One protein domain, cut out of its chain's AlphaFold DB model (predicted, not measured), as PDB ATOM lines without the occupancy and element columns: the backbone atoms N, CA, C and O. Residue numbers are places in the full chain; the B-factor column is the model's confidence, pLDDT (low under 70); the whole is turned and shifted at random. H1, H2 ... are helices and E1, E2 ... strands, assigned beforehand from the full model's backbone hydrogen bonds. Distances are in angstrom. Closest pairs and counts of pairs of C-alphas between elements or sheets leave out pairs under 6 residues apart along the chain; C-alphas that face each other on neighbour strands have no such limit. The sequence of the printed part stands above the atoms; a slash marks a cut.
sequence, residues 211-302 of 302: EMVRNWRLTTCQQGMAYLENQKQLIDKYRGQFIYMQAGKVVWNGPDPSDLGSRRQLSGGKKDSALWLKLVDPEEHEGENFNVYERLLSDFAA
ATOM      1  N   GLU A 211     152.463  43.006  13.847       94.75
ATOM      2  CA  GLU A 211     151.332  43.848  14.260       94.75
ATOM      3  C   GLU A 211     150.618  44.485  13.059       94.75
ATOM      4  O   GLU A 211     149.390  44.429  12.966       94.75
ATOM      5  N   MET A 212     151.374  45.029  12.099       94.12
ATOM      6  CA  MET A 212     150.816  45.631  10.887       94.12
ATOM      7  C   MET A 212     150.095  44.585  10.034       94.12
ATOM      8  O   MET A 212     148.971  44.820   9.590       94.12
ATOM      9  N   VAL A 213     150.683  43.396   9.866       94.94
ATOM     10  CA  VAL A 213     150.033  42.278   9.166       94.94
ATOM     11  C   VAL A 213     148.742  41.868   9.874       94.94
ATOM     12  O   VAL A 213     147.709  41.718   9.217       94.94
ATOM     13  N   ARG A 214     148.770  41.712  11.204       95.94
ATOM     14  CA  ARG A 214     147.584  41.374  12.002       95.94
ATOM     15  C   ARG A 214     146.472  42.406  11.791       95.94
ATOM     16  O   ARG A 214     145.337  42.025  11.503       95.94
ATOM     17  N   ASN A 215     146.802  43.695  11.863       95.75
ATOM     18  CA  ASN A 215     145.853  44.790  11.657       95.75
ATOM     19  C   ASN A 215     145.304  44.820  10.228       95.75
ATOM     20  O   ASN A 215     144.103  45.012  10.030       95.75
ATOM     21  N   TRP A 216     146.131  44.561   9.216       95.75
ATOM     22  CA  TRP A 216     145.656  44.466   7.841       95.75
ATOM     23  C   TRP A 216     144.722  43.285   7.611       95.75
ATOM     24  O   TRP A 216     143.730  43.442   6.902       95.75
ATOM     25  N   ARG A 217     144.990  42.117   8.202       96.56
ATOM     26  CA  ARG A 217     144.080  40.967   8.113       96.56
ATOM     27  C   ARG A 217     142.737  41.271   8.774       96.56
ATOM     28  O   ARG A 217     141.699  41.056   8.151       96.56
ATOM     29  N   LEU A 218     142.761  41.830   9.985       97.00
ATOM     30  CA  LEU A 218     141.558  42.249  10.708       97.00
ATOM     31  C   LEU A 218     140.746  43.257   9.889       97.00
ATOM     32  O   LEU A 218     139.565  43.046   9.615       97.00
ATOM     33  N   THR A 219     141.393  44.340   9.460       96.81
ATOM     34  CA  THR A 219     140.715  45.401   8.716       96.81
ATOM     35  C   THR A 219     140.201  44.882   7.378       96.81
ATOM     36  O   THR A 219     139.033  45.102   7.092       96.81
ATOM     37  N   THR A 220     140.967  44.079   6.628       97.06
ATOM     38  CA  THR A 220     140.493  43.421   5.393       97.06
ATOM     39  C   THR A 220     139.134  42.745   5.593       97.06
ATOM     40  O   THR A 220     138.225  42.947   4.788       97.06
ATOM     41  N   CYS A 221     138.964  41.998   6.688       97.69
ATOM     42  CA  CYS A 221     137.693  41.343   6.984       97.69
ATOM     43  C   CYS A 221     136.586  42.358   7.311       97.69
ATOM     44  O   CYS A 221     135.485  42.253   6.777       97.69
ATOM     45  N   GLN A 222     136.883  43.394   8.104       97.50
ATOM     46  CA  GLN A 222     135.937  44.484   8.381       97.50
ATOM     47  C   GLN A 222     135.495  45.212   7.104       97.50
ATOM     48  O   GLN A 222     134.341  45.613   6.995       97.50
ATOM     49  N   GLN A 223     136.393  45.405   6.132       97.00
ATOM     50  CA  GLN A 223     136.047  46.010   4.845       97.00
ATOM     51  C   GLN A 223     135.119  45.104   4.027       97.00
ATOM     52  O   GLN A 223     134.155  45.615   3.463       97.00
ATOM     53  N   GLY A 224     135.370  43.790   4.008       97.06
ATOM     54  CA  GLY A 224     134.475  42.818   3.374       97.06
ATOM     55  C   GLY A 224     133.064  42.850   3.972       97.06
ATOM     56  O   GLY A 224     132.087  42.930   3.232       97.06
ATOM     57  N   MET A 225     132.949  42.896   5.303       97.75
ATOM     58  CA  MET A 225     131.644  43.020   5.970       97.75
ATOM     59  C   MET A 225     130.978  44.374   5.700       97.75
ATOM     60  O   MET A 225     129.796  44.420   5.373       97.75
ATOM     61  N   ALA A 226     131.737  45.473   5.735       97.50
ATOM     62  CA  ALA A 226     131.212  46.801   5.420       97.50
ATOM     63  C   ALA A 226     130.700  46.902   3.971       97.50
ATOM     64  O   ALA A 226     129.721  47.605   3.715       97.50
ATOM     65  N   TYR A 227     131.339  46.213   3.019       97.62
ATOM     66  CA  TYR A 227     130.822  46.092   1.656       97.62
ATOM     67  C   TYR A 227     129.473  45.378   1.640       97.62
ATOM     68  O   TYR A 227     128.532  45.900   1.052       97.62
ATOM     69  N   LEU A 228     129.367  44.229   2.317       96.38
ATOM     70  CA  LEU A 228     128.142  43.431   2.357       96.38
ATOM     71  C   LEU A 228     126.973  44.205   2.993       96.38
ATOM     72  O   LEU A 228     125.879  44.241   2.436       96.38
ATOM     73  N   GLU A 229     127.216  44.908   4.100       97.25
ATOM     74  CA  GLU A 229     126.218  45.753   4.776       97.25
ATOM     75  C   GLU A 229     125.706  46.904   3.894       97.25
ATOM     76  O   GLU A 229     124.539  47.291   3.976       97.25
ATOM     77  N   ASN A 230     126.571  47.459   3.039       97.12
ATOM     78  CA  ASN A 230     126.268  48.622   2.199       97.12
ATOM     79  C   ASN A 230     126.097  48.258   0.714       97.12
ATOM     80  O   ASN A 230     126.077  49.149  -0.142       97.12
ATOM     81  N   GLN A 231     125.952  46.968   0.397       96.56
ATOM     82  CA  GLN A 231     126.082  46.437  -0.964       96.56
ATOM     83  C   GLN A 231     125.143  47.136  -1.948       96.56
ATOM     84  O   GLN A 231     125.576  47.574  -3.010       96.56
ATOM     85  N   LYS A 232     123.876  47.328  -1.565       97.19
ATOM     86  CA  LYS A 232     122.882  48.006  -2.408       97.19
ATOM     87  C   LYS A 232     123.320  49.420  -2.803       97.19
ATOM     88  O   LYS A 232     123.303  49.762  -3.979       97.19
ATOM     89  N   GLN A 233     123.763  50.223  -1.834       97.75
ATOM     90  CA  GLN A 233     124.210  51.599  -2.091       97.75
ATOM     91  C   GLN A 233     125.478  51.634  -2.951       97.75
ATOM     92  O   GLN A 233     125.647  52.525  -3.785       97.75
ATOM     93  N   LEU A 234     126.381  50.671  -2.745       98.12
ATOM     94  CA  LEU A 234     127.607  50.554  -3.528       98.12
ATOM     95  C   LEU A 234     127.309  50.135  -4.971       98.12
ATOM     96  O   LEU A 234     127.879  50.730  -5.882       98.12
ATOM     97  N   ILE A 235     126.381  49.200  -5.189       98.12
ATOM     98  CA  ILE A 235     125.893  48.813  -6.519       98.12
ATOM     99  C   ILE A 235     125.270  50.014  -7.233       98.12
ATOM    100  O   ILE A 235     125.670  50.322  -8.356       98.12
ATOM    101  N   ASP A 236     124.360  50.738  -6.576       97.81
ATOM    102  CA  ASP A 236     123.680  51.900  -7.168       97.81
ATOM    103  C   ASP A 236     124.675  52.956  -7.676       97.81
ATOM    104  O   ASP A 236     124.438  53.610  -8.693       97.81
ATOM    105  N   LYS A 237     125.812  53.112  -6.986       97.94
ATOM    106  CA  LYS A 237     126.805  54.148  -7.283       97.94
ATOM    107  C   LYS A 237     127.965  53.689  -8.173       97.94
ATOM    108  O   LYS A 237     128.483  54.498  -8.940       97.94
ATOM    109  N   TYR A 238     128.403  52.437  -8.051       98.06
ATOM    110  CA  TYR A 238     129.681  51.961  -8.595       98.06
ATOM    111  C   TYR A 238     129.570  50.699  -9.457       98.06
ATOM    112  O   TYR A 238     130.601  50.131  -9.806       98.06
ATOM    113  N   ARG A 239     128.359  50.252  -9.819       96.88
ATOM    114  CA  ARG A 239     128.159  49.067 -10.671       96.88
ATOM    115  C   ARG A 239     129.097  49.024 -11.885       96.88
ATOM    116  O   ARG A 239     129.231  50.007 -12.614       96.88
ATOM    117  N   GLY A 240     129.721  47.868 -12.095       94.62
ATOM    118  CA  GLY A 240     130.670  47.617 -13.179       94.62
ATOM    119  C   GLY A 240     132.058  48.233 -12.977       94.62
ATOM    120  O   GLY A 240     132.884  48.148 -13.879       94.62
ATOM    121  N   GLN A 241     132.334  48.857 -11.828       95.19
ATOM    122  CA  GLN A 241     133.643  49.425 -11.508       95.19
ATOM    123  C   GLN A 241     134.326  48.644 -10.392       95.19
ATOM    124  O   GLN A 241     133.683  48.079  -9.506       95.19
ATOM    125  N   PHE A 242     135.652  48.679 -10.393       95.44
ATOM    126  CA  PHE A 242     136.435  48.311  -9.228       95.44
ATOM    127  C   PHE A 242     136.391  49.436  -8.199       95.44
ATOM    128  O   PHE A 242     136.427  50.611  -8.556       95.44
ATOM    129  N   ILE A 243     136.369  49.074  -6.920       96.06
ATOM    130  CA  ILE A 243     136.473  49.983  -5.782       96.06
ATOM    131  C   ILE A 243     137.604  49.539  -4.858       96.06
ATOM    132  O   ILE A 243     137.785  48.346  -4.618       96.06
ATOM    133  N   TYR A 244     138.332  50.500  -4.292       95.81
ATOM    134  CA  TYR A 244     139.099  50.272  -3.070       95.81
ATOM    135  C   TYR A 244     138.343  50.852  -1.886       95.81
ATOM    136  O   TYR A 244     137.937  52.017  -1.906       95.81
ATOM    137  N   MET A 245     138.219  50.057  -0.830       95.56
ATOM    138  CA  MET A 245     137.673  50.477   0.449       95.56
ATOM    139  C   MET A 245     138.762  50.520   1.518       95.56
ATOM    140  O   MET A 245     139.617  49.640   1.593       95.56
ATOM    141  N   GLN A 246     138.701  51.538   2.372       94.81
ATOM    142  CA  GLN A 246     139.530  51.651   3.570       94.81
ATOM    143  C   GLN A 246     138.709  52.296   4.685       94.81
ATOM    144  O   GLN A 246     138.040  53.308   4.462       94.81
ATOM    145  N   ALA A 247     138.756  51.727   5.892       92.12
ATOM    146  CA  ALA A 247     137.984  52.209   7.043       92.12
ATOM    147  C   ALA A 247     136.486  52.440   6.721       92.12
ATOM    148  O   ALA A 247     135.928  53.493   7.038       92.12
ATOM    149  N   GLY A 248     135.868  51.480   6.023       92.25
ATOM    150  CA  GLY A 248     134.437  51.484   5.686       92.25
ATOM    151  C   GLY A 248     134.013  52.463   4.585       92.25
ATOM    152  O   GLY A 248     132.822  52.632   4.356       92.25
ATOM    153  N   LYS A 249     134.953  53.128   3.900       94.50
ATOM    154  CA  LYS A 249     134.645  54.099   2.837       94.50
ATOM    155  C   LYS A 249     135.330  53.722   1.534       94.50
ATOM    156  O   LYS A 249     136.470  53.268   1.556       94.50
ATOM    157  N   VAL A 250     134.660  53.977   0.410       96.19
ATOM    158  CA  VAL A 250     135.282  53.927  -0.921       96.19
ATOM    159  C   VAL A 250     136.276  55.081  -1.029       96.19
ATOM    160  O   VAL A 250     135.887  56.245  -0.937       96.19
ATOM    161  N   VAL A 251     137.555  54.752  -1.185       94.56
ATOM    162  CA  VAL A 251     138.657  55.719  -1.327       94.56
ATOM    163  C   VAL A 251     139.109  55.878  -2.778       94.56
ATOM    164  O   VAL A 251     139.767  56.858  -3.106       94.56
ATOM    165  N   TRP A 252     138.737  54.936  -3.647       95.06
ATOM    166  CA  TRP A 252     138.969  54.995  -5.088       95.06
ATOM    167  C   TRP A 252     137.965  54.112  -5.832       95.06
ATOM    168  O   TRP A 252     137.539  53.090  -5.291       95.06
ATOM    169  N   ASN A 253     137.636  54.477  -7.073       95.25
ATOM    170  CA  ASN A 253     136.875  53.650  -8.005       95.25
ATOM    171  C   ASN A 253     137.336  53.870  -9.457       95.25
ATOM    172  O   ASN A 253     137.776  54.968  -9.799       95.25
ATOM    173  N   GLY A 254     137.204  52.853 -10.308       93.69
ATOM    174  CA  GLY A 254     137.562  52.942 -11.726       93.69
ATOM    175  C   GLY A 254     137.391  51.625 -12.494       93.69
ATOM    176  O   GLY A 254     137.098  50.594 -11.889       93.69
ATOM    177  N   PRO A 255     137.557  51.642 -13.829       91.12
ATOM    178  CA  PRO A 255     137.379  50.459 -14.676       91.12
ATOM    179  C   PRO A 255     138.537  49.453 -14.579       91.12
ATOM    180  O   PRO A 255     138.316  48.268 -14.794       91.12
ATOM    181  N   ASP A 256     139.747  49.902 -14.227       89.88
ATOM    182  CA  ASP A 256     140.925  49.046 -14.054       89.88
ATOM    183  C   ASP A 256     141.760  49.525 -12.847       89.88
ATOM    184  O   ASP A 256     142.250  50.657 -12.836       89.88
ATOM    185  N   PRO A 257     141.934  48.705 -11.794       88.94
ATOM    186  CA  PRO A 257     142.731  49.067 -10.622       88.94
ATOM    187  C   PRO A 257     144.246  49.038 -10.877       88.94
ATOM    188  O   PRO A 257     145.006  49.409  -9.978       88.94
ATOM    189  N   SER A 258     144.699  48.603 -12.056       83.81
ATOM    190  CA  SER A 258     146.102  48.673 -12.485       83.81
ATOM    191  C   SER A 258     146.552  50.120 -12.732       83.81
ATOM    192  O   SER A 258     147.715  50.443 -12.495       83.81
ATOM    193  N   ASP A 259     145.615  51.011 -13.073       76.75
ATOM    194  CA  ASP A 259     145.859  52.438 -13.335       76.75
ATOM    195  C   ASP A 259     145.858  53.310 -12.066       76.75
ATOM    196  O   ASP A 259     145.983  54.532 -12.127       76.75
ATOM    197  N   LEU A 260     145.740  52.697 -10.882       76.56
ATOM    198  CA  LEU A 260     145.668  53.394  -9.593       76.56
ATOM    199  C   LEU A 260     146.883  54.305  -9.311       76.56
ATOM    200  O   LEU A 260     146.803  55.233  -8.504       76.56
ATOM    201  N   GLY A 261     148.037  54.013  -9.915       75.62
ATOM    202  CA  GLY A 261     149.314  54.602  -9.525       75.62
ATOM    203  C   GLY A 261     149.819  53.996  -8.210       75.62
ATOM    204  O   GLY A 261     150.046  52.790  -8.115       75.62
ATOM    205  N   SER A 262     150.029  54.813  -7.171       73.50
ATOM    206  CA  SER A 262     150.628  54.350  -5.910       73.50
ATOM    207  C   SER A 262     149.591  54.002  -4.840       73.50
ATOM    208  O   SER A 262     148.989  54.877  -4.218       73.50
ATOM    209  N   ARG A 263     149.494  52.711  -4.498       73.69
ATOM    210  CA  ARG A 263     148.719  52.237  -3.333       73.69
ATOM    211  C   ARG A 263     149.116  52.920  -2.025       73.69
ATOM    212  O   ARG A 263     148.256  53.179  -1.194       73.69
ATOM    213  N   ARG A 264     150.406  53.240  -1.852       67.88
ATOM    214  CA  ARG A 264     150.915  53.931  -0.654       67.88
ATOM    215  C   ARG A 264     150.389  55.362  -0.543       67.88
ATOM    216  O   ARG A 264     150.204  55.852   0.565       67.88
ATOM    217  N   GLN A 265     150.165  56.029  -1.675       70.81
ATOM    218  CA  GLN A 265     149.523  57.345  -1.689       70.81
ATOM    219  C   GLN A 265     148.031  57.211  -1.377       70.81
ATOM    220  O   GLN A 265     147.522  57.969  -0.555       70.81
ATOM    221  N   LEU A 266     147.359  56.200  -1.945       76.56
ATOM    222  CA  LEU A 266     145.936  55.955  -1.696       76.56
ATOM    223  C   LEU A 266     145.632  55.612  -0.231       76.56
ATOM    224  O   LEU A 266     144.660  56.116   0.324       76.56
ATOM    225  N   SER A 267     146.473  54.805   0.423       69.88
ATOM    226  CA  SER A 267     146.320  54.484   1.851       69.88
ATOM    227  C   SER A 267     146.464  55.710   2.764       69.88
ATOM    228  O   SER A 267     146.127  55.644   3.950       69.88
ATOM    229  N   GLY A 268     147.002  56.818   2.239       73.12
ATOM    230  CA  GLY A 268     147.233  58.056   2.973       73.12
ATOM    231  C   GLY A 268     148.007  57.823   4.275       73.12
ATOM    232  O   GLY A 268     148.998  57.093   4.312       73.12
ATOM    233  N   GLY A 269     147.529  58.435   5.363       70.25
ATOM    234  CA  GLY A 269     148.081  58.259   6.713       70.25
ATOM    235  C   GLY A 269     147.656  56.970   7.429       70.25
ATOM    236  O   GLY A 269     148.162  56.694   8.511       70.25
ATOM    237  N   LYS A 270     146.748  56.165   6.857       80.44
ATOM    238  CA  LYS A 270     146.197  54.953   7.489       80.44
ATOM    239  C   LYS A 270     146.998  53.712   7.102       80.44
ATOM    240  O   LYS A 270     146.456  52.766   6.533       80.44
ATOM    241  N   LYS A 271     148.300  53.726   7.384       78.88
ATOM    242  CA  LYS A 271     149.205  52.636   6.987       78.88
ATOM    243  C   LYS A 271     148.842  51.289   7.612       78.88
ATOM    244  O   LYS A 271     149.101  50.281   6.976       78.88
ATOM    245  N   ASP A 272     148.168  51.273   8.761       82.69
ATOM    246  CA  ASP A 272     147.763  50.045   9.465       82.69
ATOM    247  C   ASP A 272     146.372  49.515   9.063       82.69
ATOM    248  O   ASP A 272     145.900  48.523   9.611       82.69
ATOM    249  N   SER A 273     145.694  50.149   8.097       89.00
ATOM    250  CA  SER A 273     144.389  49.702   7.589       89.00
ATOM    251  C   SER A 273     144.510  49.219   6.149       89.00
ATOM    252  O   SER A 273     145.027  49.934   5.289       89.00
ATOM    253  N   ALA A 274     144.005  48.016   5.877       91.31
ATOM    254  CA  ALA A 274     144.069  47.417   4.553       91.31
ATOM    255  C   ALA A 274     143.249  48.197   3.512       91.31
ATOM    256  O   ALA A 274     142.190  48.752   3.801       91.31
ATOM    257  N   LEU A 275     143.754  48.210   2.277       92.81
ATOM    258  CA  LEU A 275     143.024  48.660   1.094       92.81
ATOM    259  C   LEU A 275     142.340  47.452   0.460       92.81
ATOM    260  O   LEU A 275     142.992  46.711  -0.267       92.81
ATOM    261  N   TRP A 276     141.049  47.271   0.720       95.62
ATOM    262  CA  TRP A 276     140.276  46.142   0.205       95.62
ATOM    263  C   TRP A 276     139.731  46.436  -1.193       95.62
ATOM    264  O   TRP A 276     139.028  47.426  -1.382       95.62
ATOM    265  N   LEU A 277     140.072  45.598  -2.171       95.56
ATOM    266  CA  LEU A 277     139.678  45.753  -3.576       95.56
ATOM    267  C   LEU A 277     138.452  44.894  -3.904       95.56
ATOM    268  O   LEU A 277     138.453  43.705  -3.604       95.56
ATOM    269  N   LYS A 278     137.454  45.433  -4.607       96.12
ATOM    270  CA  LYS A 278     136.297  44.662  -5.093       96.12
ATOM    271  C   LYS A 278     135.817  45.164  -6.448       96.12
ATOM    272  O   LYS A 278     135.831  46.366  -6.680       96.12
ATOM    273  N   LEU A 279     135.391  44.261  -7.327       95.81
ATOM    274  CA  LEU A 279     134.591  44.588  -8.497       95.81
ATOM    275  C   LEU A 279     133.137  44.653  -8.038       95.81
ATOM    276  O   LEU A 279     132.629  43.683  -7.480       95.81
ATOM    277  N   VAL A 280     132.482  45.791  -8.245       96.94
ATOM    278  CA  VAL A 280     131.072  45.967  -7.894       96.94
ATOM    279  C   VAL A 280     130.222  45.379  -9.011       96.94
ATOM    280  O   VAL A 280     129.720  46.088  -9.886       96.94
ATOM    281  N   ASP A 281     130.114  44.059  -8.999       95.25
ATOM    282  CA  ASP A 281     129.261  43.292  -9.894       95.25
ATOM    283  C   ASP A 281     127.880  43.089  -9.242       95.25
ATOM    284  O   ASP A 281     127.801  42.424  -8.206       95.25
ATOM    285  N   PRO A 282     126.791  43.658  -9.796       95.06
ATOM    286  CA  PRO A 282     125.447  43.484  -9.246       95.06
ATOM    287  C   PRO A 282     124.976  42.027  -9.202       95.06
ATOM    288  O   PRO A 282     124.164  41.693  -8.344       95.06
ATOM    289  N   GLU A 283     125.477  41.187 -10.110       94.62
ATOM    290  CA  GLU A 283     125.105  39.772 -10.205       94.62
ATOM    291  C   GLU A 283     126.043  38.869  -9.387       94.62
ATOM    292  O   GLU A 283     125.774  37.679  -9.248       94.62
ATOM    293  N   GLU A 284     127.136  39.430  -8.847       94.19
ATOM    294  CA  GLU A 284     128.183  38.714  -8.111       94.19
ATOM    295  C   GLU A 284     128.619  37.430  -8.850       94.19
ATOM    296  O   GLU A 284     128.604  36.330  -8.300       94.19
ATOM    297  N   HIS A 285     129.002  37.566 -10.129       93.56
ATOM    298  CA  HIS A 285     129.242  36.437 -11.036       93.56
ATOM    299  C   HIS A 285     130.343  35.489 -10.551       93.56
ATOM    300  O   HIS A 285     130.284  34.302 -10.839       93.56
ATOM    301  N   GLU A 286     131.349  35.971  -9.828       94.12
ATOM    302  CA  GLU A 286     132.414  35.120  -9.266       94.12
ATOM    303  C   GLU A 286     132.004  34.445  -7.942       94.12
ATOM    304  O   GLU A 286     132.686  33.534  -7.474       94.12
ATOM    305  N   GLY A 287     130.911  34.905  -7.321       96.44
ATOM    306  CA  GLY A 287     130.377  34.355  -6.081       96.44
ATOM    307  C   GLY A 287     131.365  34.397  -4.920       96.44
ATOM    308  O   GLY A 287     131.689  33.353  -4.351       96.44
ATOM    309  N   GLU A 288     131.865  35.585  -4.570       97.44
ATOM    310  CA  GLU A 288     132.793  35.739  -3.448       97.44
ATOM    311  C   GLU A 288     132.165  35.304  -2.109       97.44
ATOM    312  O   GLU A 288     131.092  35.758  -1.708       97.44
ATOM    313  N   ASN A 289     132.861  34.438  -1.373       97.25
ATOM    314  CA  ASN A 289     132.396  33.868  -0.116       97.25
ATOM    315  C   ASN A 289     132.705  34.788   1.077       97.25
ATOM    316  O   ASN A 289     133.729  34.650   1.757       97.25
ATOM    317  N   PHE A 290     131.781  35.702   1.385       97.00
ATOM    318  CA  PHE A 290     131.938  36.642   2.501       97.00
ATOM    319  C   PHE A 290     131.985  35.980   3.892       97.00
ATOM    320  O   PHE A 290     132.554  36.563   4.818       97.00
ATOM    321  N   ASN A 291     131.523  34.731   4.044       96.69
ATOM    322  CA  ASN A 291     131.620  33.992   5.313       96.69
ATOM    323  C   ASN A 291     133.077  33.667   5.692       96.69
ATOM    324  O   ASN A 291     133.362  33.270   6.824       96.69
ATOM    325  N   VAL A 292     134.032  33.775   4.758       97.19
ATOM    326  CA  VAL A 292     135.468  33.721   5.083       97.19
ATOM    327  C   VAL A 292     135.853  34.908   5.970       97.19
ATOM    328  O   VAL A 292     136.499  34.712   6.997       97.19
ATOM    329  N   TYR A 293     135.411  36.118   5.620       97.69
ATOM    330  CA  TYR A 293     135.690  37.327   6.397       97.69
ATOM    331  C   TYR A 293     135.006  37.295   7.766       97.69
ATOM    332  O   TYR A 293     135.640  37.613   8.770       97.69
ATOM    333  N   GLU A 294     133.745  36.865   7.822       97.19
ATOM    334  CA  GLU A 294     132.978  36.760   9.070       97.19
ATOM    335  C   GLU A 294     133.622  35.795  10.083       97.19
ATOM    336  O   GLU A 294     133.799  36.135  11.256       97.19
ATOM    337  N   ARG A 295     134.039  34.603   9.632       95.75
ATOM    338  CA  ARG A 295     134.713  33.622  10.501       95.75
ATOM    339  C   ARG A 295     136.042  34.144  11.028       95.75
ATOM    340  O   ARG A 295     136.288  34.071  12.225       95.75
ATOM    341  N   LEU A 296     136.858  34.748  10.165       95.38
ATOM    342  CA  LEU A 296     138.135  35.326  10.587       95.38
ATOM    343  C   LEU A 296     137.955  36.475  11.587       95.38
ATOM    344  O   LEU A 296     138.783  36.636  12.477       95.38
ATOM    345  N   LEU A 297     136.882  37.269  11.480       95.88
ATOM    346  CA  LEU A 297     136.566  38.286  12.491       95.88
ATOM    347  C   LEU A 297     136.244  37.669  13.849       95.88
ATOM    348  O   LEU A 297     136.650  38.226  14.868       95.88
ATOM    349  N   SER A 298     135.556  36.528  13.857       93.12
ATOM    350  CA  SER A 298     135.262  35.782  15.081       93.12
ATOM    351  C   SER A 298     136.548  35.245  15.721       93.12
ATOM    352  O   SER A 298     136.729  35.401  16.924       93.12
ATOM    353  N   ASP A 299     137.488  34.735  14.917       90.88
ATOM    354  CA  ASP A 299     138.811  34.291  15.387       90.88
ATOM    355  C   ASP A 299     139.646  35.441  15.982       90.88
ATOM    356  O   ASP A 299     140.430  35.229  16.900       90.88
ATOM    357  N   PHE A 300     139.492  36.672  15.477       90.25
ATOM    358  CA  PHE A 300     140.165  37.853  16.037       90.25
ATOM    359  C   PHE A 300     139.535  38.376  17.335       90.25
ATOM    360  O   PHE A 300     140.176  39.181  18.019       90.25
ATOM    361  N   ALA A 301     138.289  37.993  17.622       82.44
ATOM    362  CA  ALA A 301     137.548  38.398  18.813       82.44
ATOM    363  C   ALA A 301     137.670  37.396  19.976       82.44
ATOM    364  O   ALA A 301     137.386  37.776  21.113       82.44
ATOM    365  N   ALA A 302     138.063  36.151  19.680       71.88
ATOM    366  CA  ALA A 302     138.377  35.100  20.650       71.88
ATOM    367  C   ALA A 302     139.758  35.304  21.295       71.88
ATOM    368  O   ALA A 302     139.880  34.969  22.494       71.88
TER     369      ALA A 302
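Overview. This is residues 211 to 302 of the 302 residues of the protein "DUF362 domain-containing protein" of Candidatus Poribacteria bacterium (UniProt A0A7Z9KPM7). A small three-stranded sheet has one long helix, H1, lying slantwise over one of its faces, and a second helix, H5, packs steeply on H1, away from the sheet. H2 links H1 to the sheet, and the short helices H3 and H4 lie in the loop that leads from E2 to E3. Of the 92 printed residues, 61 are in named elements, in the order H1 H2 E1 E2 H3 H4 E3 H5, and the class is mixed. The sheet's order is E2 - E1 - E3, all antiparallel. The whole is compact, with a radius of gyration of the C-alphas of 13.2 A and spans of 36 by 29 by 19 A.

Arrangement. Start with H1, residues 211 to 229, which is on the sheet of E1, residues 242 to 246, E2, residues 249 to 254, and E3, residues 276 to 279. It makes two layers, a helix on one face of a sheet, at a height over the sheet of 6.0 A. It lies over E1 at 46 degrees on the local plane, slantwise to the strands; its closest C-alpha pair with E3 is Thr 220 and Trp 276, 5.9 A apart. Next, H2, residues 231 to 238, only grazes the sheet with its residues 234 to 238. Look then at the hairpin E1 and E2, where N 242 and O 254 are 2.8 A apart, within hydrogen-bond range. H3, residues 257 to 260, grazes the sheet; H4, residues 263 to 266, also grazes it, only just on it with 5 pairs of C-alphas within 10 A. E2, H3 H4 and E3 form a split strand-helix-strand unit, two strands running the same way with E1 between them, and its crossover is right-handed. Between E1 and E3, N 243 and O 278 are within hydrogen-bond range at 2.8 A. Last, H5, residues 291 to 301, touches H1 at its residues 218 to 225 alone, at a steep tilt of 48 degrees, opposite ways; their closest C-alphas, of Cys 221 and Tyr 293, are 4.5 A apart. H5 is not on the sheet. In H1, H2 and H5 every O i to N i+4 pair is within hydrogen-bond range; H3 and H4 are too short for such a pair.

Along the chain. Find C-alpha 211 at (151.332, 43.848, 14.260); from there H1 runs 26.9 A to C-alpha 229. H2 covers 10.1 A, E1 13.6 A and E2 14.9 A, from C-alpha 249 at (134.645, 54.099, 2.837). H3 and H4 have four residues each, and E3 spans 10.5 A. H5 runs 15.4 A and ends at C-alpha 301, (137.548, 38.398, 18.813).

Size, cuts and confidence. The two C-alphas farthest apart, of Asp 259 and Ala 302, are 38.9 A apart. The printed part has no cut and ends at the chain's last residue. The link from E3 to H5 is long, with 11 residues. The mean pLDDT of the printed part is 91.8, and residues 264 and 267 are under 70.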